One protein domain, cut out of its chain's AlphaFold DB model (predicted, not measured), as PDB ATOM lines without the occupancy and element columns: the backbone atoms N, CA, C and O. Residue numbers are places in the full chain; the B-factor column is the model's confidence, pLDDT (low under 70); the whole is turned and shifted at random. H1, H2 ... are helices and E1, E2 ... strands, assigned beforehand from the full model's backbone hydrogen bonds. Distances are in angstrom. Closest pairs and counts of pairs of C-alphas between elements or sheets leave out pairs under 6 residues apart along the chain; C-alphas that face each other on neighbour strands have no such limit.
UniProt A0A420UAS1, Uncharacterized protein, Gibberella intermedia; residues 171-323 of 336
ATOM      1  N   VAL A 171     -49.292 -32.160  -8.525       83.94
ATOM      2  CA  VAL A 171     -49.881 -30.984  -7.869       83.94
ATOM      3  C   VAL A 171     -49.180 -29.721  -8.352       83.94
ATOM      4  O   VAL A 171     -47.951 -29.659  -8.399       83.94
ATOM      5  N   GLY A 172     -49.967 -28.713  -8.723       83.81
ATOM      6  CA  GLY A 172     -49.459 -27.377  -9.016       83.81
ATOM      7  C   GLY A 172     -49.175 -26.621  -7.721       83.81
ATOM      8  O   GLY A 172     -49.985 -26.653  -6.791       83.81
ATOM      9  N   TYR A 173     -48.035 -25.943  -7.643       82.88
ATOM     10  CA  TYR A 173     -47.660 -25.143  -6.481       82.88
ATOM     11  C   TYR A 173     -46.864 -23.898  -6.888       82.88
ATOM     12  O   TYR A 173     -46.392 -23.774  -8.017       82.88
ATOM     13  N   ASN A 174     -46.713 -22.977  -5.936       83.00
ATOM     14  CA  ASN A 174     -45.774 -21.867  -6.047       83.00
ATOM     15  C   ASN A 174     -44.559 -22.149  -5.173       83.00
ATOM     16  O   ASN A 174     -44.753 -22.380  -3.969       83.00
ATOM     17  N   PRO A 175     -43.338 -22.127  -5.733       86.12
ATOM     18  CA  PRO A 175     -42.125 -22.169  -4.940       86.12
ATOM     19  C   PRO A 175     -42.146 -21.084  -3.864       86.12
ATOM     20  O   PRO A 175     -42.635 -19.972  -4.085       86.12
ATOM     21  N   LEU A 176     -41.609 -21.394  -2.687       85.75
ATOM     22  CA  LEU A 176     -41.316 -20.347  -1.712       85.75
ATOM     23  C   LEU A 176     -40.157 -19.526  -2.250       85.75
ATOM     24  O   LEU A 176     -39.126 -20.110  -2.543       85.75
ATOM     25  N   ILE A 177     -40.305 -18.208  -2.315       86.62
ATOM     26  CA  ILE A 177     -39.208 -17.269  -2.552       86.62
ATOM     27  C   ILE A 177     -39.241 -16.290  -1.387       86.62
ATOM     28  O   ILE A 177     -40.223 -15.568  -1.218       86.62
ATOM     29  N   THR A 178     -38.221 -16.319  -0.536       84.31
ATOM     30  CA  THR A 178     -38.186 -15.486   0.672       84.31
ATOM     31  C   THR A 178     -36.778 -15.035   1.000       84.31
ATOM     32  O   THR A 178     -35.820 -15.790   0.820       84.31
ATOM     33  N   GLU A 179     -36.675 -13.842   1.581       84.00
ATOM     34  CA  GLU A 179     -35.520 -13.503   2.400       84.00
ATOM     35  C   GLU A 179     -35.579 -14.316   3.695       84.00
ATOM     36  O   GLU A 179     -36.654 -14.452   4.289       84.00
ATOM     37  N   TRP A 180     -34.461 -14.907   4.116       69.06
ATOM     38  CA  TRP A 180     -34.460 -15.830   5.259       69.06
ATOM     39  C   TRP A 180     -33.559 -15.396   6.416       69.06
ATOM     40  O   TRP A 180     -33.736 -15.900   7.525       69.06
ATOM     41  N   ASN A 181     -32.635 -14.453   6.204       70.31
ATOM     42  CA  ASN A 181     -31.803 -13.887   7.267       70.31
ATOM     43  C   ASN A 181     -31.333 -12.447   6.968       70.31
ATOM     44  O   ASN A 181     -30.175 -12.099   7.197       70.31
ATOM     45  N   GLY A 182     -32.240 -11.609   6.458       66.56
ATOM     46  CA  GLY A 182     -31.978 -10.203   6.138       66.56
ATOM     47  C   GLY A 182     -31.628  -9.945   4.665       66.56
ATOM     48  O   GLY A 182     -31.697 -10.873   3.849       66.56
ATOM     49  N   PRO A 183     -31.250  -8.696   4.332       66.19
ATOM     50  CA  PRO A 183     -30.999  -8.273   2.958       66.19
ATOM     51  C   PRO A 183     -29.970  -9.173   2.267       66.19
ATOM     52  O   PRO A 183     -29.017  -9.635   2.895       66.19
ATOM     53  N   ASP A 184     -30.176  -9.443   0.978       72.31
ATOM     54  CA  ASP A 184     -29.296 -10.257   0.121       72.31
ATOM     55  C   ASP A 184     -29.209 -11.763   0.462       72.31
ATOM     56  O   ASP A 184     -28.444 -12.508  -0.167       72.31
ATOM     57  N   SER A 185     -30.016 -12.258   1.409       80.69
ATOM     58  CA  SER A 185     -30.115 -13.686   1.735       80.69
ATOM     59  C   SER A 185     -31.439 -14.276   1.257       80.69
ATOM     60  O   SER A 185     -32.459 -14.166   1.927       80.69
ATOM     61  N   ASN A 186     -31.437 -14.931   0.096       88.12
ATOM     62  CA  ASN A 186     -32.649 -15.481  -0.503       88.12
ATOM     63  C   ASN A 186     -32.679 -17.002  -0.403       88.12
ATOM     64  O   ASN A 186     -31.649 -17.676  -0.455       88.12
ATOM     65  N   MET A 187     -33.883 -17.540  -0.266       90.56
ATOM     66  CA  MET A 187     -34.150 -18.965  -0.339       90.56
ATOM     67  C   MET A 187     -35.283 -19.203  -1.325       90.56
ATOM     68  O   MET A 187     -36.343 -18.586  -1.216       90.56
ATOM     69  N   THR A 188     -35.051 -20.113  -2.268       92.62
ATOM     70  CA  THR A 188     -36.100 -20.679  -3.118       92.62
ATOM     71  C   THR A 188     -36.336 -22.128  -2.722       92.62
ATOM     72  O   THR A 188     -35.370 -22.881  -2.727       92.62
ATOM     73  N   ALA A 189     -37.564 -22.532  -2.386       93.44
ATOM     74  CA  ALA A 189     -37.896 -23.923  -2.060       93.44
ATOM     75  C   ALA A 189     -38.932 -24.503  -3.035       93.44
ATOM     76  O   ALA A 189     -39.933 -23.860  -3.352       93.44
ATOM     77  N   THR A 190     -38.675 -25.726  -3.495       93.75
ATOM     78  CA  THR A 190     -39.419 -26.466  -4.526       93.75
ATOM     79  C   THR A 190     -39.669 -27.909  -4.082       93.75
ATOM     80  O   THR A 190     -39.013 -28.407  -3.162       93.75
ATOM     81  N   MET A 191     -40.640 -28.579  -4.704       92.25
ATOM     82  CA  MET A 191     -40.995 -29.973  -4.430       92.25
ATOM     83  C   MET A 191     -41.017 -30.752  -5.734       92.25
ATOM     84  O   MET A 191     -41.583 -30.275  -6.714       92.25
ATOM     85  N   ASP A 192     -40.515 -31.982  -5.711       91.69
ATOM     86  CA  ASP A 192     -40.595 -32.856  -6.886       91.69
ATOM     87  C   ASP A 192     -41.619 -33.957  -6.700       91.69
ATOM     88  O   ASP A 192     -42.319 -34.293  -7.649       91.69
ATOM     89  N   LEU A 193     -41.707 -34.523  -5.494       91.69
ATOM     90  CA  LEU A 193     -42.635 -35.596  -5.160       91.69
ATOM     91  C   LEU A 193     -43.392 -35.249  -3.884       91.69
ATOM     92  O   LEU A 193     -42.782 -34.853  -2.893       91.69
ATOM     93  N   VAL A 194     -44.708 -35.442  -3.896       91.38
ATOM     94  CA  VAL A 194     -45.633 -35.149  -2.795       91.38
ATOM     95  C   VAL A 194     -46.462 -36.392  -2.475       91.38
ATOM     96  O   VAL A 194     -46.921 -37.095  -3.379       91.38
ATOM     97  N   ASP A 195     -46.669 -36.672  -1.190       89.62
ATOM     98  CA  ASP A 195     -47.530 -37.779  -0.769       89.62
ATOM     99  C   ASP A 195     -49.008 -37.490  -1.090       89.62
ATOM    100  O   ASP A 195     -49.522 -36.391  -0.859       89.62
ATOM    101  N   ALA A 196     -49.723 -38.493  -1.606       86.31
ATOM    102  CA  ALA A 196     -51.118 -38.355  -2.021       86.31
ATOM    103  C   ALA A 196     -52.061 -37.879  -0.900       86.31
ATOM    104  O   ALA A 196     -53.088 -37.267  -1.199       86.31
ATOM    105  N   SER A 197     -51.729 -38.119   0.373       86.00
ATOM    106  CA  SER A 197     -52.523 -37.634   1.512       86.00
ATOM    107  C   SER A 197     -52.491 -36.109   1.676       86.00
ATOM    108  O   SER A 197     -53.396 -35.547   2.290       86.00
ATOM    109  N   TYR A 198     -51.512 -35.430   1.067       85.81
ATOM    110  CA  TYR A 198     -51.342 -33.975   1.113       85.81
ATOM    111  C   TYR A 198     -51.922 -33.264  -0.114       85.81
ATOM    112  O   TYR A 198     -51.923 -32.035  -0.168       85.81
ATOM    113  N   VAL A 199     -52.468 -33.999  -1.090       81.25
ATOM    114  CA  VAL A 199     -53.032 -33.419  -2.323       81.25
ATOM    115  C   VAL A 199     -54.148 -32.415  -2.024       81.25
ATOM    116  O   VAL A 199     -54.259 -31.403  -2.718       81.25
ATOM    117  N   SER A 200     -54.931 -32.629  -0.963       78.00
ATOM    118  CA  SER A 200     -55.986 -31.701  -0.538       78.00
ATOM    119  C   SER A 200     -55.465 -30.299  -0.198       78.00
ATOM    120  O   SER A 200     -56.167 -29.325  -0.453       78.00
ATOM    121  N   LEU A 201     -54.210 -30.157   0.258       77.25
ATOM    122  CA  LEU A 201     -53.588 -28.849   0.520       77.25
ATOM    123  C   LEU A 201     -53.442 -27.984  -0.738       77.25
ATOM    124  O   LEU A 201     -53.336 -26.758  -0.650       77.25
ATOM    125  N   PHE A 202     -53.411 -28.626  -1.904       74.31
ATOM    126  CA  PHE A 202     -53.255 -27.983  -3.207       74.31
ATOM    127  C   PHE A 202     -54.589 -27.825  -3.937       74.31
ATOM    128  O   PHE A 202     -54.693 -27.019  -4.857       74.31
ATOM    129  N   GLN A 203     -55.628 -28.541  -3.502       60.12
ATOM    130  CA  GLN A 203     -56.977 -28.450  -4.063       60.12
ATOM    131  C   GLN A 203     -57.705 -27.150  -3.661       60.12
ATOM    132  O   GLN A 203     -58.649 -26.750  -4.341       60.12
ATOM    133  N   GLU A 204     -57.258 -26.455  -2.606       51.47
ATOM    134  CA  GLU A 204     -57.970 -25.302  -2.021       51.47
ATOM    135  C   GLU A 204     -57.442 -23.905  -2.413       51.47
ATOM    136  O   GLU A 204     -57.934 -22.896  -1.906       51.47
ATOM    137  N   ARG A 205     -56.482 -23.777  -3.339       42.62
ATOM    138  CA  ARG A 205     -55.957 -22.451  -3.729       42.62
ATOM    139  C   ARG A 205     -56.565 -21.966  -5.047       42.62
ATOM    140  O   ARG A 205     -56.121 -22.348  -6.123       42.62
ATOM    141  N   ARG A 206     -57.572 -21.088  -4.973       42.78
ATOM    142  CA  ARG A 206     -58.054 -20.323  -6.137       42.78
ATOM    143  C   ARG A 206     -57.192 -19.068  -6.322       42.78
ATOM    144  O   ARG A 206     -57.009 -18.314  -5.372       42.78
ATOM    145  N   HIS A 207     -56.714 -18.869  -7.554       45.75
ATOM    146  CA  HIS A 207     -55.837 -17.785  -8.040       45.75
ATOM    147  C   HIS A 207     -54.341 -17.916  -7.724       45.75
ATOM    148  O   HIS A 207     -53.726 -17.022  -7.148       45.75
ATOM    149  N   ILE A 208     -53.740 -19.019  -8.165       49.16
ATOM    150  CA  ILE A 208     -52.293 -19.120  -8.331       49.16
ATOM    151  C   ILE A 208     -52.018 -19.329  -9.820       49.16
ATOM    152  O   ILE A 208     -52.471 -20.324 -10.383       49.16
ATOM    153  N   ASP A 209     -51.269 -18.413 -10.438       56.91
ATOM    154  CA  ASP A 209     -50.474 -18.761 -11.615       56.91
ATOM    155  C   ASP A 209     -49.521 -19.861 -11.161       56.91
ATOM    156  O   ASP A 209     -48.570 -19.599 -10.426       56.91
ATOM    157  N   VAL A 210     -49.851 -21.111 -11.482       66.69
ATOM    158  CA  VAL A 210     -49.023 -22.258 -11.116       66.69
ATOM    159  C   VAL A 210     -47.681 -22.075 -11.803       66.69
ATOM    160  O   VAL A 210     -47.584 -22.140 -13.025       66.69
ATOM    161  N   THR A 211     -46.654 -21.829 -11.000       76.31
ATOM    162  CA  THR A 211     -45.292 -21.608 -11.494       76.31
ATOM    163  C   THR A 211     -44.479 -22.899 -11.530       76.31
ATOM    164  O   THR A 211     -43.499 -22.965 -12.266       76.31
ATOM    165  N   ALA A 212     -44.893 -23.936 -10.790       83.12
ATOM    166  CA  ALA A 212     -44.218 -25.229 -10.748       83.12
ATOM    167  C   ALA A 212     -45.179 -26.398 -10.461       83.12
ATOM    168  O   ALA A 212     -46.308 -26.217  -9.999       83.12
ATOM    169  N   TRP A 213     -44.712 -27.621 -10.719       86.50
ATOM    170  CA  TRP A 213     -45.509 -28.842 -10.590       86.50
ATOM    171  C   TRP A 213     -44.712 -29.969  -9.929       86.50
ATOM    172  O   TRP A 213     -43.656 -30.346 -10.430       86.50
ATOM    173  N   ALA A 214     -45.266 -30.593  -8.891       89.25
ATOM    174  CA  ALA A 214     -44.676 -31.755  -8.222       89.25
ATOM    175  C   ALA A 214     -45.453 -33.028  -8.571       89.25
ATOM    176  O   ALA A 214     -46.674 -32.990  -8.631       89.25
ATOM    177  N   GLY A 215     -44.783 -34.155  -8.792       89.94
ATOM    178  CA  GLY A 215     -45.414 -35.471  -8.909       89.94
ATOM    179  C   GLY A 215     -46.094 -35.907  -7.615       89.94
ATOM    180  O   GLY A 215     -45.657 -35.572  -6.520       89.94
ATOM    181  N   VAL A 216     -47.168 -36.674  -7.738       88.06
ATOM    182  CA  VAL A 216     -47.895 -37.266  -6.617       88.06
ATOM    183  C   VAL A 216     -47.584 -38.749  -6.561       88.06
ATOM    184  O   VAL A 216     -47.623 -39.451  -7.571       88.06
ATOM    185  N   VAL A 217     -47.313 -39.238  -5.358       84.88
ATOM    186  CA  VAL A 217     -47.026 -40.648  -5.096       84.88
ATOM    187  C   VAL A 217     -48.055 -41.204  -4.119       84.88
ATOM    188  O   VAL A 217     -48.500 -40.503  -3.214       84.88
ATOM    189  N   SER A 218     -48.472 -42.457  -4.329       74.75
ATOM    190  CA  SER A 218     -49.534 -43.111  -3.553       74.75
ATOM    191  C   SER A 218     -49.298 -43.013  -2.046       74.75
ATOM    192  O   SER A 218     -48.170 -43.230  -1.599       74.75
ATOM    193  N   ALA A 219     -50.376 -42.784  -1.289       59.62
ATOM    194  CA  ALA A 219     -50.348 -42.678   0.166       59.62
ATOM    195  C   ALA A 219     -49.603 -43.868   0.793       59.62
ATOM    196  O   ALA A 219     -49.909 -45.028   0.502       59.62
ATOM    197  N   GLY A 220     -48.605 -43.555   1.619       59.09
ATOM    198  CA  GLY A 220     -47.699 -44.532   2.229       59.09
ATOM    199  C   GLY A 220     -46.223 -44.138   2.158       59.09
ATOM    200  O   GLY A 220     -45.371 -44.911   2.598       59.09
ATOM    201  N   GLY A 221     -45.900 -42.962   1.611       63.81
ATOM    202  CA  GLY A 221     -44.568 -42.394   1.724       63.81
ATOM    203  C   GLY A 221     -44.366 -41.708   3.076       63.81
ATOM    204  O   GLY A 221     -45.243 -40.995   3.551       63.81
ATOM    205  N   GLN A 222     -43.194 -41.878   3.692       84.88
ATOM    206  CA  GLN A 222     -42.747 -40.908   4.696       84.88
ATOM    207  C   GLN A 222     -42.472 -39.591   3.973       84.88
ATOM    208  O   GLN A 222     -41.879 -39.616   2.894       84.88
ATOM    209  N   ILE A 223     -42.913 -38.466   4.528       92.44
ATOM    210  CA  ILE A 223     -42.550 -37.124   4.053       92.44
ATOM    211  C   ILE A 223     -41.306 -36.634   4.797       92.44
ATOM    212  O   ILE A 223     -40.971 -37.177   5.851       92.44
ATOM    213  N   ILE A 224     -40.636 -35.617   4.257       94.50
ATOM    214  CA  ILE A 224     -39.508 -34.947   4.920       94.50
ATOM    215  C   ILE A 224     -39.954 -34.465   6.298       94.50
ATOM    216  O   ILE A 224     -41.078 -33.971   6.455       94.50
ATOM    217  N   ILE A 225     -39.125 -34.671   7.319       91.62
ATOM    218  CA  ILE A 225     -39.529 -34.429   8.706       91.62
ATOM    219  C   ILE A 225     -39.373 -32.967   9.100       91.62
ATOM    220  O   ILE A 225     -38.464 -32.273   8.657       91.62
ATOM    221  N   ALA A 226     -40.239 -32.501  10.000       92.19
ATOM    222  CA  ALA A 226     -40.130 -31.158  10.554       92.19
ATOM    223  C   ALA A 226     -38.745 -30.924  11.178       92.19
ATOM    224  O   ALA A 226     -38.178 -31.806  11.835       92.19
ATOM    225  N   ALA A 227     -38.230 -29.704  11.053       90.44
ATOM    226  CA  ALA A 227     -36.868 -29.351  11.429       90.44
ATOM    227  C   ALA A 227     -36.540 -29.635  12.899       90.44
ATOM    228  O   ALA A 227     -35.406 -29.971  13.243       90.44
ATOM    229  N   ASN A 228     -37.530 -29.518  13.785       89.00
ATOM    230  CA  ASN A 228     -37.357 -29.813  15.206       89.00
ATOM    231  C   ASN A 228     -37.262 -31.317  15.499       89.00
ATOM    232  O   ASN A 228     -36.566 -31.699  16.435       89.00
ATOM    233  N   ALA A 229     -37.916 -32.169  14.705       86.19
ATOM    234  CA  ALA A 229     -37.826 -33.623  14.843       86.19
ATOM    235  C   ALA A 229     -36.523 -34.182  14.238       86.19
ATOM    236  O   ALA A 229     -36.005 -35.194  14.710       86.19
ATOM    237  N   GLY A 230     -35.980 -33.505  13.220       86.75
ATOM    238  CA  GLY A 230     -34.757 -33.886  12.505       86.75
ATOM    239  C   GLY A 230     -33.522 -33.061  12.847       86.75
ATOM    240  O   GLY A 230     -32.584 -33.039  12.061       86.75
ATOM    241  N   ILE A 231     -33.495 -32.348  13.979       88.88
ATOM    242  CA  ILE A 231     -32.476 -31.312  14.220       88.88
ATOM    243  C   ILE A 231     -31.028 -31.816  14.091       88.88
ATOM    244  O   ILE A 231     -30.191 -31.088  13.570       88.88
ATOM    245  N   GLY A 232     -30.745 -33.059  14.501       90.69
ATOM    246  CA  GLY A 232     -29.422 -33.675  14.342       90.69
ATOM    247  C   GLY A 232     -29.024 -33.882  12.877       90.69
ATOM    248  O   GLY A 232     -27.910 -33.531  12.501       90.69
ATOM    249  N   ILE A 233     -29.963 -34.343  12.046       92.38
ATOM    250  CA  ILE A 233     -29.774 -34.543  10.600       92.38
ATOM    251  C   ILE A 233     -29.484 -33.203   9.921       92.38
ATOM    252  O   ILE A 233     -28.518 -33.045   9.175       92.38
ATOM    253  N   TYR A 234     -30.296 -32.192  10.223       95.19
ATOM    254  CA  TYR A 234     -30.150 -30.871   9.618       95.19
ATOM    255  C   TYR A 234     -28.896 -30.130  10.095       95.19
ATOM    256  O   TYR A 234     -28.308 -29.374   9.319       95.19
ATOM    257  N   GLN A 235     -28.446 -30.379  11.331       94.69
ATOM    258  CA  GLN A 235     -27.146 -29.917  11.820       94.69
ATOM    259  C   GLN A 235     -26.003 -30.532  11.015       94.69
ATOM    260  O   GLN A 235     -25.161 -29.800  10.501       94.69
ATOM    261  N   PHE A 236     -26.019 -31.851  10.835       94.75
ATOM    262  CA  PHE A 236     -25.003 -32.555  10.062       94.75
ATOM    263  C   PHE A 236     -24.912 -32.043   8.615       94.75
ATOM    264  O   PHE A 236     -23.822 -31.765   8.110       94.75
ATOM    265  N   ILE A 237     -26.056 -31.827   7.957       95.81
ATOM    266  CA  ILE A 237     -26.103 -31.246   6.606       95.81
ATOM    267  C   ILE A 237     -25.509 -29.828   6.595       95.81
ATOM    268  O   ILE A 237     -24.711 -29.505   5.713       95.81
ATOM    269  N   ALA A 238     -25.854 -28.981   7.569       96.00
ATOM    270  CA  ALA A 238     -25.305 -27.629   7.662       96.00
ATOM    271  C   ALA A 238     -23.777 -27.629   7.852       96.00
ATOM    272  O   ALA A 238     -23.079 -26.817   7.234       96.00
ATOM    273  N   ASP A 239     -23.253 -28.567   8.640       95.69
ATOM    274  CA  ASP A 239     -21.816 -28.732   8.864       95.69
ATOM    275  C   ASP A 239     -21.092 -29.165   7.576       95.69
ATOM    276  O   ASP A 239     -20.026 -28.633   7.254       95.69
ATOM    277  N   ILE A 240     -21.697 -30.049   6.771       95.56
ATOM    278  CA  ILE A 240     -21.174 -30.422   5.444       95.56
ATOM    279  C   ILE A 240     -21.118 -29.215   4.512       95.56
ATOM    280  O   ILE A 240     -20.101 -28.994   3.848       95.56
ATOM    281  N   ILE A 241     -22.200 -28.434   4.448       95.12
ATOM    282  CA  ILE A 241     -22.272 -27.228   3.616       95.12
ATOM    283  C   ILE A 241     -21.162 -26.255   4.016       95.12
ATOM    284  O   ILE A 241     -20.449 -25.740   3.148       95.12
ATOM    285  N   LYS A 242     -20.973 -26.037   5.325       95.06
ATOM    286  CA  LYS A 242     -19.921 -25.158   5.833       95.06
ATOM    287  C   LYS A 242     -18.528 -25.679   5.484       95.06
ATOM    288  O   LYS A 242     -17.733 -24.926   4.928       95.06
ATOM    289  N   SER A 243     -18.262 -26.960   5.728       95.62
ATOM    290  CA  SER A 243     -16.980 -27.594   5.407       95.62
ATOM    291  C   SER A 243     -16.647 -27.480   3.913       95.62
ATOM    292  O   SER A 243     -15.546 -27.074   3.540       95.62
ATOM    293  N   LYS A 244     -17.615 -27.749   3.025       95.06
ATOM    294  CA  LYS A 244     -17.456 -27.568   1.571       95.06
ATOM    295  C   LYS A 244     -17.067 -26.134   1.212       95.06
ATOM    296  O   LYS A 244     -16.162 -25.941   0.401       95.06
ATOM    297  N   ALA A 245     -17.732 -25.148   1.812       93.06
ATOM    298  CA  ALA A 245     -17.440 -23.741   1.575       93.06
ATOM    299  C   ALA A 245     -16.035 -23.351   2.063       93.06
ATOM    300  O   ALA A 245     -15.312 -22.663   1.345       93.06
ATOM    301  N   GLU A 246     -15.610 -23.825   3.236       93.69
ATOM    302  CA  GLU A 246     -14.265 -23.581   3.780       93.69
ATOM    303  C   GLU A 246     -13.164 -24.168   2.892       93.69
ATOM    304  O   GLU A 246     -12.128 -23.537   2.675       93.69
ATOM    305  N   HIS A 247     -13.425 -25.328   2.291       94.62
ATOM    306  CA  HIS A 247     -12.531 -25.963   1.325       94.62
ATOM    307  C   HIS A 247     -12.668 -25.429  -0.107       94.62
ATOM    308  O   HIS A 247     -12.031 -25.970  -1.010       94.62
ATOM    309  N   ASN A 248     -13.476 -24.386  -0.337       93.81
ATOM    310  CA  ASN A 248     -13.751 -23.846  -1.669       93.81
ATOM    311  C   ASN A 248     -14.173 -24.933  -2.682       93.81
ATOM    312  O   ASN A 248     -13.683 -25.007  -3.809       93.81
ATOM    313  N   SER A 249     -15.042 -25.844  -2.255       94.50
ATOM    314  CA  SER A 249     -15.389 -27.025  -3.034       94.50
ATOM    315  C   SER A 249     -16.768 -26.887  -3.671       94.50
ATOM    316  O   SER A 249     -17.786 -26.870  -2.982       94.50
ATOM    317  N   CYS A 250     -16.792 -26.859  -5.003       93.00
ATOM    318  CA  CYS A 250     -18.010 -26.947  -5.808       93.00
ATOM    319  C   CYS A 250     -18.368 -28.400  -6.166       93.00
ATOM    320  O   CYS A 250     -19.104 -28.626  -7.119       93.00
ATOM    321  N   SER A 251     -17.790 -29.406  -5.498       93.56
ATOM    322  CA  SER A 251     -18.126 -30.799  -5.795       93.56
ATOM    323  C   SER A 251     -19.419 -31.204  -5.099       93.56
ATOM    324  O   SER A 251     -19.678 -30.829  -3.950       93.56
ATOM    325  N   MET A 252     -20.232 -31.997  -5.797       94.25
ATOM    326  CA  MET A 252     -21.460 -32.533  -5.224       94.25
ATOM    327  C   MET A 252     -21.131 -33.523  -4.104       94.25
ATOM    328  O   MET A 252     -20.209 -34.330  -4.216       94.25
ATOM    329  N   THR A 253     -21.893 -33.468  -3.018       94.69
ATOM    330  CA  THR A 253     -21.856 -34.450  -1.931       94.69
ATOM    331  C   THR A 253     -23.252 -35.028  -1.765       94.69
ATOM    332  O   THR A 253     -24.222 -34.278  -1.719       94.69
ATOM    333  N   ILE A 254     -23.346 -36.350  -1.690       95.81
ATOM    334  CA  ILE A 254     -24.598 -37.074  -1.467       95.81
ATOM    335  C   ILE A 254     -24.438 -37.970  -0.248       95.81
ATOM    336  O   ILE A 254     -23.343 -38.474   0.011       95.81
ATOM    337  N   GLY A 255     -25.518 -38.188   0.487       93.88
ATOM    338  CA  GLY A 255     -25.479 -39.059   1.647       93.88
ATOM    339  C   GLY A 255     -26.851 -39.315   2.233       93.88
ATOM    340  O   GLY A 255     -27.866 -38.819   1.751       93.88
ATOM    341  N   THR A 256     -26.854 -40.114   3.289       93.50
ATOM    342  CA  THR A 256     -28.021 -40.378   4.123       93.50
ATOM    343  C   THR A 256     -27.621 -40.206   5.568       93.50
ATOM    344  O   THR A 256     -26.536 -40.649   5.947       93.50
ATOM    345  N   ASP A 257     -28.492 -39.611   6.361       90.69
ATOM    346  CA  ASP A 257     -28.314 -39.504   7.800       90.69
ATOM    347  C   ASP A 257     -29.622 -39.845   8.518       90.69
ATOM    348  O   ASP A 257     -30.701 -39.830   7.923       90.69
ATOM    349  N   GLY A 258     -29.533 -40.226   9.785       85.06
ATOM    350  CA  GLY A 258     -30.691 -40.668  10.540       85.06
ATOM    351  C   GLY A 258     -30.482 -40.627  12.042       85.06
ATOM    352  O   GLY A 258     -29.374 -40.749  12.550       85.06
ATOM    353  N   ASN A 259     -31.583 -40.502  12.778       76.94
ATOM    354  CA  ASN A 259     -31.582 -40.434  14.243       76.94
ATOM    355  C   ASN A 259     -32.048 -41.747  14.905       76.94
ATOM    356  O   ASN A 259     -32.497 -41.742  16.049       76.94
ATOM    357  N   GLY A 260     -32.004 -42.863  14.169       73.19
ATOM    358  CA  GLY A 260     -32.488 -44.179  14.607       73.19
ATOM    359  C   GLY A 260     -34.000 -44.394  14.455       73.19
ATOM    360  O   GLY A 260     -34.446 -45.539  14.429       73.19
ATOM    361  N   HIS A 261     -34.782 -43.324  14.292       72.31
ATOM    362  CA  HIS A 261     -36.231 -43.387  14.055       72.31
ATOM    363  C   HIS A 261     -36.617 -42.957  12.640       72.31
ATOM    364  O   HIS A 261     -37.600 -43.447  12.088       72.31
ATOM    365  N   VAL A 262     -35.836 -42.049  12.057       80.19
ATOM    366  CA  VAL A 262     -36.019 -41.520  10.707       80.19
ATOM    367  C   VAL A 262     -34.673 -41.516   9.997       80.19
ATOM    368  O   VAL A 262     -33.644 -41.273  10.630       80.19
ATOM    369  N   VAL A 263     -34.694 -41.791   8.693       87.12
ATOM    370  CA  VAL A 263     -33.538 -41.690   7.800       87.12
ATOM    371  C   VAL A 263     -33.906 -40.767   6.646       87.12
ATOM    372  O   VAL A 263     -34.892 -41.012   5.956       87.12
ATOM    373  N   GLU A 264     -33.094 -39.742   6.409       91.81
ATOM    374  CA  GLU A 264     -33.239 -38.826   5.281       91.81
ATOM    375  C   GLU A 264     -31.986 -38.846   4.409       91.81
ATOM    376  O   GLU A 264     -30.856 -38.950   4.886       91.81
ATOM    377  N   GLY A 265     -32.187 -38.767   3.098       94.62
ATOM    378  CA  GLY A 265     -31.120 -38.548   2.135       94.62
ATOM    379  C   GLY A 265     -30.965 -37.078   1.798       94.62
ATOM    380  O   GLY A 265     -31.934 -36.318   1.809       94.62
ATOM    381  N   TYR A 266     -29.752 -36.701   1.417       96.38
ATOM    382  CA  TYR A 266     -29.455 -35.368   0.926       96.38
ATOM    383  C   TYR A 266     -28.497 -35.405  -0.266       96.38
ATOM    384  O   TYR A 266     -27.665 -36.305  -0.402       96.38
ATOM    385  N   ALA A 267     -28.601 -34.378  -1.103       96.75
ATOM    386  CA  ALA A 267     -27.579 -33.998  -2.067       96.75
ATOM    387  C   ALA A 267     -27.296 -32.513  -1.921       96.75
ATOM    388  O   ALA A 267     -28.223 -31.714  -1.802       96.75
ATOM    389  N   TYR A 268     -26.025 -32.140  -1.959       96.38
ATOM    390  CA  TYR A 268     -25.605 -30.755  -1.862       96.38
ATOM    391  C   TYR A 268     -24.548 -30.409  -2.908       96.38
ATOM    392  O   TYR A 268     -23.611 -31.176  -3.135       96.38
ATOM    393  N   LEU A 269     -24.688 -29.227  -3.505       94.88
ATOM    394  CA  LEU A 269     -23.749 -28.644  -4.457       94.88
ATOM    395  C   LEU A 269     -23.689 -27.127  -4.258       94.88
ATOM    396  O   LEU A 269     -24.719 -26.459  -4.222       94.88
ATOM    397  N   ALA A 270     -22.482 -26.570  -4.212       93.69
ATOM    398  CA  ALA A 270     -22.285 -25.131  -4.335       93.69
ATOM    399  C   ALA A 270     -22.061 -24.747  -5.802       93.69
ATOM    400  O   ALA A 270     -21.320 -25.412  -6.523       93.69
ATOM    401  N   THR A 271     -22.651 -23.633  -6.220       92.38
ATOM    402  CA  THR A 271     -22.377 -22.973  -7.502       92.38
ATOM    403  C   THR A 271     -22.040 -21.509  -7.253       92.38
ATOM    404  O   THR A 271     -22.404 -20.947  -6.219       92.38
ATOM    405  N   THR A 272     -21.333 -20.883  -8.188       90.88
ATOM    406  CA  THR A 272     -20.932 -19.482  -8.078       90.88
ATOM    407  C   THR A 272     -20.926 -18.832  -9.455       90.88
ATOM    408  O   THR A 272     -20.550 -19.475 -10.434       90.88
ATOM    409  N   SER A 273     -21.342 -17.570  -9.550       86.44
ATOM    410  CA  SER A 273     -21.059 -16.735 -10.731       86.44
ATOM    411  C   SER A 273     -19.682 -16.060 -10.659       86.44
ATOM    412  O   SER A 273     -19.274 -15.396 -11.610       86.44
ATOM    413  N   GLY A 274     -18.984 -16.209  -9.528       84.69
ATOM    414  CA  GLY A 274     -17.636 -15.704  -9.289       84.69
ATOM    415  C   GLY A 274     -16.566 -16.772  -9.520       84.69
ATOM    416  O   GLY A 274     -16.709 -17.648 -10.369       84.69
ATOM    417  N   HIS A 275     -15.472 -16.695  -8.758       81.56
ATOM    418  CA  HIS A 275     -14.336 -17.618  -8.890       81.56
ATOM    419  C   HIS A 275     -14.315 -18.739  -7.847       81.56
ATOM    420  O   HIS A 275     -13.655 -19.752  -8.066       81.56
ATOM    421  N   ASP A 276     -15.003 -18.565  -6.714       88.50
ATOM    422  CA  ASP A 276     -14.955 -19.503  -5.597       88.50
ATOM    423  C   ASP A 276     -16.358 -19.884  -5.083       88.50
ATOM    424  O   ASP A 276     -17.336 -19.146  -5.229       88.50
ATOM    425  N   CYS A 277     -16.463 -21.095  -4.539       90.44
ATOM    426  CA  CYS A 277     -17.662 -21.668  -3.928       90.44
ATOM    427  C   CYS A 277     -17.726 -21.385  -2.423       90.44
ATOM    428  O   CYS A 277     -18.274 -22.178  -1.652       90.44
ATOM    429  N   LYS A 278     -17.164 -20.251  -1.994       89.88
ATOM    430  CA  LYS A 278     -17.195 -19.825  -0.598       89.88
ATOM    431  C   LYS A 278     -18.484 -19.076  -0.299       89.88
ATOM    432  O   LYS A 278     -19.012 -18.356  -1.136       89.88
ATOM    433  N   THR A 279     -18.946 -19.197   0.937       88.56
ATOM    434  CA  THR A 279     -20.004 -18.352   1.488       88.56
ATOM    435  C   THR A 279     -19.513 -17.686   2.763       88.56
ATOM    436  O   THR A 279     -18.776 -18.289   3.549       88.56
ATOM    437  N   THR A 280     -19.926 -16.439   2.973       87.94
ATOM    438  CA  THR A 280     -19.688 -15.704   4.221       87.94
ATOM    439  C   THR A 280     -20.632 -16.144   5.338       87.94
ATOM    440  O   THR A 280     -20.419 -15.778   6.491       87.94
ATOM    441  N   ALA A 281     -21.652 -16.952   5.025       88.75
ATOM    442  CA  ALA A 281     -22.599 -17.453   6.007       88.75
ATOM    443  C   ALA A 281     -21.894 -18.256   7.118       88.75
ATOM    444  O   ALA A 281     -21.065 -19.146   6.877       88.75
ATOM    445  N   GLU A 282     -22.252 -17.951   8.363       90.50
ATOM    446  CA  GLU A 282     -21.873 -18.756   9.523       90.50
ATOM    447  C   GLU A 282     -22.660 -20.075   9.551       90.50
ATOM    448  O   GLU A 282     -23.764 -20.163   9.011       90.50
ATOM    449  N   THR A 283     -22.140 -21.100  10.234       91.75
ATOM    450  CA  THR A 283     -22.804 -22.413  10.355       91.75
ATOM    451  C   THR A 283     -24.228 -22.299  10.899       91.75
ATOM    452  O   THR A 283     -25.135 -22.936  10.378       91.75
ATOM    453  N   LYS A 284     -24.459 -21.434  11.897       89.69
ATOM    454  CA  LYS A 284     -25.798 -21.190  12.469       89.69
ATOM    455  C   LYS A 284     -26.779 -20.608  11.444       89.69
ATOM    456  O   LYS A 284     -27.964 -20.924  11.466       89.69
ATOM    457  N   THR A 285     -26.264 -19.778  10.541       90.81
ATOM    458  CA  THR A 285     -27.017 -19.147   9.459       90.81
ATOM    459  C   THR A 285     -27.365 -20.213   8.424       90.81
ATOM    460  O   THR A 285     -28.533 -20.416   8.119       90.81
ATOM    461  N   ILE A 286     -26.387 -21.009   7.988       92.88
ATOM    462  CA  ILE A 286     -26.623 -22.156   7.097       92.88
ATOM    463  C   ILE A 286     -27.663 -23.115   7.694       92.88
ATOM    464  O   ILE A 286     -28.615 -23.485   7.012       92.88
ATOM    465  N   LEU A 287     -27.537 -23.461   8.977       93.81
ATOM    466  CA  LEU A 287     -28.483 -24.324   9.679       93.81
ATOM    467  C   LEU A 287     -29.906 -23.768   9.657       93.81
ATOM    468  O   LEU A 287     -30.842 -24.511   9.375       93.81
ATOM    469  N   ALA A 288     -30.088 -22.477   9.939       92.00
ATOM    470  CA  ALA A 288     -31.407 -21.852   9.882       92.00
ATOM    471  C   ALA A 288     -32.034 -21.994   8.483       92.00
ATOM    472  O   ALA A 288     -33.212 -22.324   8.373       92.00
ATOM    473  N   ALA A 289     -31.237 -21.835   7.423       92.75
ATOM    474  CA  ALA A 289     -31.686 -22.030   6.046       92.75
ATOM    475  C   ALA A 289     -32.102 -23.484   5.765       92.75
ATOM    476  O   ALA A 289     -33.175 -23.726   5.216       92.75
ATOM    477  N   VAL A 290     -31.284 -24.455   6.189       95.25
ATOM    478  CA  VAL A 290     -31.576 -25.893   6.050       95.25
ATOM    479  C   VAL A 290     -32.866 -26.255   6.792       95.25
ATOM    480  O   VAL A 290     -33.729 -26.930   6.234       95.25
ATOM    481  N   LYS A 291     -33.047 -25.754   8.019       94.75
ATOM    482  CA  LYS A 291     -34.268 -25.971   8.806       94.75
ATOM    483  C   LYS A 291     -35.498 -25.349   8.141       94.75
ATOM    484  O   LYS A 291     -36.523 -26.011   8.039       94.75
ATOM    485  N   ASN A 292     -35.389 -24.120   7.631       93.38
ATOM    486  CA  ASN A 292     -36.489 -23.461   6.921       93.38
ATOM    487  C   ASN A 292     -36.883 -24.218   5.642       93.38
ATOM    488  O   ASN A 292     -38.070 -24.339   5.336       93.38
ATOM    489  N   CYS A 293     -35.896 -24.746   4.916       94.88
ATOM    490  CA  CYS A 293     -36.113 -25.612   3.763       94.88
ATOM    491  C   CYS A 293     -36.904 -26.873   4.154       94.88
ATOM    492  O   CYS A 293     -37.957 -27.146   3.577       94.88
ATOM    493  N   ALA A 294     -36.437 -27.591   5.180       95.69
ATOM    494  CA  ALA A 294     -37.085 -28.792   5.694       95.69
ATOM    495  C   ALA A 294     -38.517 -28.536   6.187       95.69
ATOM    496  O   ALA A 294     -39.438 -29.260   5.816       95.69
ATOM    497  N   ASP A 295     -38.739 -27.476   6.969       95.31
ATOM    498  CA  ASP A 295     -40.066 -27.128   7.485       95.31
ATOM    499  C   ASP A 295     -41.047 -26.785   6.361       95.31
ATOM    500  O   ASP A 295     -42.219 -27.177   6.408       95.31
ATOM    501  N   TRP A 296     -40.585 -26.077   5.326       94.31
ATOM    502  CA  TRP A 296     -41.428 -25.780   4.175       94.31
ATOM    503  C   TRP A 296     -41.807 -27.050   3.410       94.31
ATOM    504  O   TRP A 296     -42.984 -27.232   3.089       94.31
ATOM    505  N   GLN A 297     -40.844 -27.941   3.165       95.62
ATOM    506  CA  GLN A 297     -41.069 -29.217   2.485       95.62
ATOM    507  C   GLN A 297     -42.009 -30.131   3.287       95.62
ATOM    508  O   GLN A 297     -42.992 -30.638   2.744       95.62
ATOM    509  N   HIS A 298     -41.779 -30.253   4.595       94.06
ATOM    510  CA  HIS A 298     -42.629 -30.996   5.523       94.06
ATOM    511  C   HIS A 298     -44.080 -30.500   5.488       94.06
ATOM    512  O   HIS A 298     -45.018 -31.278   5.307       94.06
ATOM    513  N   LYS A 299     -44.280 -29.181   5.601       91.31
ATOM    514  CA  LYS A 299     -45.613 -28.559   5.623       91.31
ATOM    515  C   LYS A 299     -46.428 -28.836   4.357       91.31
ATOM    516  O   LYS A 299     -47.657 -28.838   4.419       91.31
ATOM    517  N   HIS A 300     -45.763 -29.043   3.225       90.50
ATOM    518  CA  HIS A 300     -46.403 -29.271   1.932       90.50
ATOM    519  C   HIS A 300     -46.421 -30.750   1.515       90.50
ATOM    520  O   HIS A 300     -46.851 -31.066   0.409       90.50
ATOM    521  N   GLY A 301     -46.012 -31.660   2.405       92.19
ATOM    522  CA  GLY A 301     -46.083 -33.100   2.162       92.19
ATOM    523  C   GLY A 301     -45.049 -33.620   1.171       92.19
ATOM    524  O   GLY A 301     -45.295 -34.633   0.514       92.19
ATOM    525  N   ALA A 302     -43.916 -32.930   1.028       94.75
ATOM    526  CA  ALA A 302     -42.868 -33.341   0.110       94.75
ATOM    527  C   ALA A 302     -42.190 -34.637   0.587       94.75
ATOM    528  O   ALA A 302     -41.782 -34.762   1.742       94.75
ATOM    529  N   ILE A 303     -42.042 -35.588  -0.330       94.19
ATOM    530  CA  ILE A 303     -41.184 -36.770  -0.197       94.19
ATOM    531  C   ILE A 303     -39.780 -36.443  -0.704       94.19
ATOM    532  O   ILE A 303     -38.793 -36.837  -0.088       94.19
ATOM    533  N   THR A 304     -39.692 -35.692  -1.807       94.44
ATOM    534  CA  THR A 304     -38.446 -35.084  -2.285       94.44
ATOM    535  C   THR A 304     -38.673 -33.613  -2.594       94.44
ATOM    536  O   THR A 304     -39.698 -33.231  -3.170       94.44
ATOM    537  N   GLY A 305     -37.712 -32.778  -2.219       95.06
ATOM    538  CA  GLY A 305     -37.752 -31.349  -2.499       95.06
ATOM    539  C   GLY A 305     -36.362 -30.743  -2.557       95.06
ATOM    540  O   GLY A 305     -35.382 -31.337  -2.099       95.06
ATOM    541  N   CYS A 306     -36.279 -29.548  -3.129       95.06
ATOM    542  CA  CYS A 306     -35.022 -28.871  -3.403       95.06
ATOM    543  C   CYS A 306     -35.074 -27.417  -2.938       95.06
ATOM    544  O   CYS A 306     -36.106 -26.752  -3.056       95.06
ATOM    545  N   CYS A 307     -33.964 -26.919  -2.402       95.38
ATOM    546  CA  CYS A 307     -33.819 -25.540  -1.974       95.38
ATOM    547  C   CYS A 307     -32.543 -24.917  -2.531       95.38
ATOM    548  O   CYS A 307     -31.461 -25.494  -2.426       95.38
ATOM    549  N   VAL A 308     -32.675 -23.705  -3.064       94.94
ATOM    550  CA  VAL A 308     -31.553 -22.860  -3.477       94.94
ATOM    551  C   VAL A 308     -31.362 -21.772  -2.434       94.94
ATOM    552  O   VAL A 308     -32.278 -20.995  -2.171       94.94
ATOM    553  N   LEU A 309     -30.171 -21.720  -1.850       93.06
ATOM    554  CA  LEU A 309     -29.769 -20.802  -0.793       93.06
ATOM    555  C   LEU A 309     -28.789 -19.775  -1.360       93.06
ATOM    556  O   LEU A 309     -27.796 -20.153  -1.977       93.06
ATOM    557  N   SER A 310     -29.012 -18.489  -1.105       90.56
ATOM    558  CA  SER A 310     -28.024 -17.428  -1.317       90.56
ATOM    559  C   SER A 310     -27.804 -16.640  -0.029       90.56
ATOM    560  O   SER A 310     -28.689 -16.557   0.825       90.56
ATOM    561  N   HIS A 311     -26.611 -16.066   0.117       86.75
ATOM    562  CA  HIS A 311     -26.231 -15.272   1.285       86.75
ATOM    563  C   HIS A 311     -25.216 -14.192   0.884       86.75
ATOM    564  O   HIS A 311     -24.030 -14.291   1.202       86.75
ATOM    565  N   GLY A 312     -25.683 -13.191   0.136       73.69
ATOM    566  CA  GLY A 312     -24.844 -12.142  -0.439       73.69
ATOM    567  C   GLY A 312     -23.815 -12.656  -1.459       73.69
ATOM    568  O   GLY A 312     -23.349 -13.795  -1.421       73.69
ATOM    569  N   GLY A 313     -23.432 -11.801  -2.405       83.62
ATOM    570  CA  GLY A 313     -22.385 -12.126  -3.377       83.62
ATOM    571  C   GLY A 313     -22.792 -13.183  -4.411       83.62
ATOM    572  O   GLY A 313     -23.939 -13.234  -4.853       83.62
ATOM    573  N   THR A 314     -21.827 -13.989  -4.861       87.94
ATOM    574  CA  THR A 314     -21.983 -14.850  -6.049       87.94
ATOM    575  C   THR A 314     -22.336 -16.302  -5.740       87.94
ATOM    576  O   THR A 314     -22.618 -17.056  -6.670       87.94
ATOM    577  N   TRP A 315     -22.309 -16.708  -4.468       92.00
ATOM    578  CA  TRP A 315     -22.516 -18.093  -4.046       92.00
ATOM    579  C   TRP A 315     -23.994 -18.489  -4.024       92.00
ATOM    580  O   TRP A 315     -24.849 -17.755  -3.520       92.00
ATOM    581  N   LYS A 316     -24.276 -19.700  -4.510       93.69
ATOM    582  CA  LYS A 316     -25.566 -20.379  -4.377       93.69
ATOM    583  C   LYS A 316     -25.364 -21.822  -3.927       93.69
ATOM    584  O   LYS A 316     -24.711 -22.597  -4.628       93.69
ATOM    585  N   GLY A 317     -25.948 -22.186  -2.792       94.38
ATOM    586  CA  GLY A 317     -26.007 -23.562  -2.304       94.38
ATOM    587  C   GLY A 317     -27.294 -24.245  -2.752       94.38
ATOM    588  O   GLY A 317     -28.376 -23.748  -2.466       94.38
ATOM    589  N   HIS A 318     -27.187 -25.385  -3.427       95.75
ATOM    590  CA  HIS A 318     -28.321 -26.199  -3.860       95.75
ATOM    591  C   HIS A 318     -28.409 -27.432  -2.974       95.75
ATOM    592  O   HIS A 318     -27.451 -28.202  -2.901       95.75
ATOM    593  N   LEU A 319     -29.534 -27.601  -2.290       97.06
ATOM    594  CA  LEU A 319     -29.781 -28.691  -1.353       97.06
ATOM    595  C   LEU A 319     -31.028 -29.462  -1.775       97.06
ATOM    596  O   LEU A 319     -32.120 -28.900  -1.782       97.06
ATOM    597  N   ARG A 320     -30.886 -30.759  -2.052       97.00
ATOM    598  CA  ARG A 320     -32.015 -31.683  -2.185       97.00
ATOM    599  C   ARG A 320     -32.161 -32.511  -0.917       97.00
ATOM    600  O   ARG A 320     -31.157 -32.999  -0.405       97.00
ATOM    601  N   LEU A 321     -33.397 -32.711  -0.475       96.81
ATOM    602  CA  LEU A 321     -33.759 -33.617   0.613       96.81
ATOM    603  C   LEU A 321     -34.687 -34.722   0.095       96.81
ATOM    604  O   LEU A 321     -35.469 -34.514  -0.837       96.81
ATOM    605  N   THR A 322     -34.594 -35.901   0.706       95.12
ATOM    606  CA  THR A 322     -35.503 -37.029   0.482       95.12
ATOM    607  C   THR A 322     -35.764 -37.770   1.784       95.12
ATOM    608  O   THR A 322     -34.835 -38.146   2.492       95.12
ATOM    609  N   SER A 323     -37.024 -38.038   2.089       93.62
ATOM    610  CA  SER A 323     -37.431 -38.823   3.262       93.62
ATOM    611  C   SER A 323     -37.370 -40.333   3.049       93.62
ATOM    612  O   SER A 323     -37.586 -41.111   3.973       93.62
TER     613      SER A 323
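Overview. This is residues 171 to 323 of the 336 residues of an uncharacterized protein of Gibberella intermedia (UniProt A0A420UAS1). One twisted sheet of eight strands makes a wall, with the two long helices H2 and H3 packed on one face of it. The sheet forks at E3, with E2 and E4 on one side and E7 on the other, and the short helix H1 only grazes the sheet. The printed part has 153 residues, with three named helices and eight named strands in the order E1 E2 E3 H1 E4 H2 E5 E6 H3 E7 E8; the class is mixed, helices and strands. In the branched sheet E3 and E4 are parallel and the other neighbour pairs antiparallel. The whole is compact, with a radius of gyration of the C-alphas of 15.4 A, and spans 43 by 39 by 23 A.

Arrangement. E1, residues 171 to 173, runs on into E2, residues 176 to 179, at 24 degrees. E2 forms a hairpin with E3, residues 186 to 195, with N 178 and O 187 within hydrogen-bond range at 3.0 A. E3 bends by 62 degrees at residue 192. E3, H1, residues 200 to 203, and E4, residues 212 to 217, form a strand-helix-strand unit, two parallel neighbour strands with a helix between, its crossover right-handed; N 215 and O 192 are 2.7 A apart. E4 is also antiparallel to E1, with N 171 and O 214 at 2.7 A. H2, residues 231 to 246, is on the sheet at a height of 8.6 A, over E6, residues 263 to 272, and along the strands; their closest C-alphas, those of Ile 241 and Tyr 268, are 7.3 A apart. The edge strand E5, residues 253 to 258, forms a hairpin with E6, with N 255 and O 266 at 3.0 A. H3, residues 283 to 299, is on the same face at a height of 8.9 A, over E3, E7, residues 302 to 310, and E8, residues 315 to 322. H3 and H2 touch at a steep tilt of 48 degrees, opposite ways, the closest C-alphas being those of Ala 238 and Leu 287, 5.0 A. E7 and E8 form a hairpin, with N 307 and O 319 at 2.8 A; E7 is antiparallel to E3, with N 190 and O 306 at 2.8 A, and E8 to E6, with N 267 and O 320 at 3.0 A. In H2 and H3 every O i to N i+4 pair is within hydrogen-bond range; H1 is too short for such a pair.

Along the chain. E1 begins at C-alpha 171, (-49.881, -30.984, -7.869). E3 is 26.8 A long, E6 30.1 A, E7 21.8 A and E8 23.4 A. H2 is 22.4 A long and H3 24.1 A, beginning at C-alpha 283, (-22.804, -22.413, 10.355). E8 ends at C-alpha 322, (-35.503, -37.029, 0.482).

Size, cuts and confidence. The two C-alphas farthest apart, those of Arg 206 and His 247, are 46.5 A apart. The printed part has no cut; the link from E4 to H2, 13 residues, is long. Mean pLDDT of the printed part is 86.9, with residue 180 and residues 182 to 183, 203 to 210 and 219 to 221 under 70.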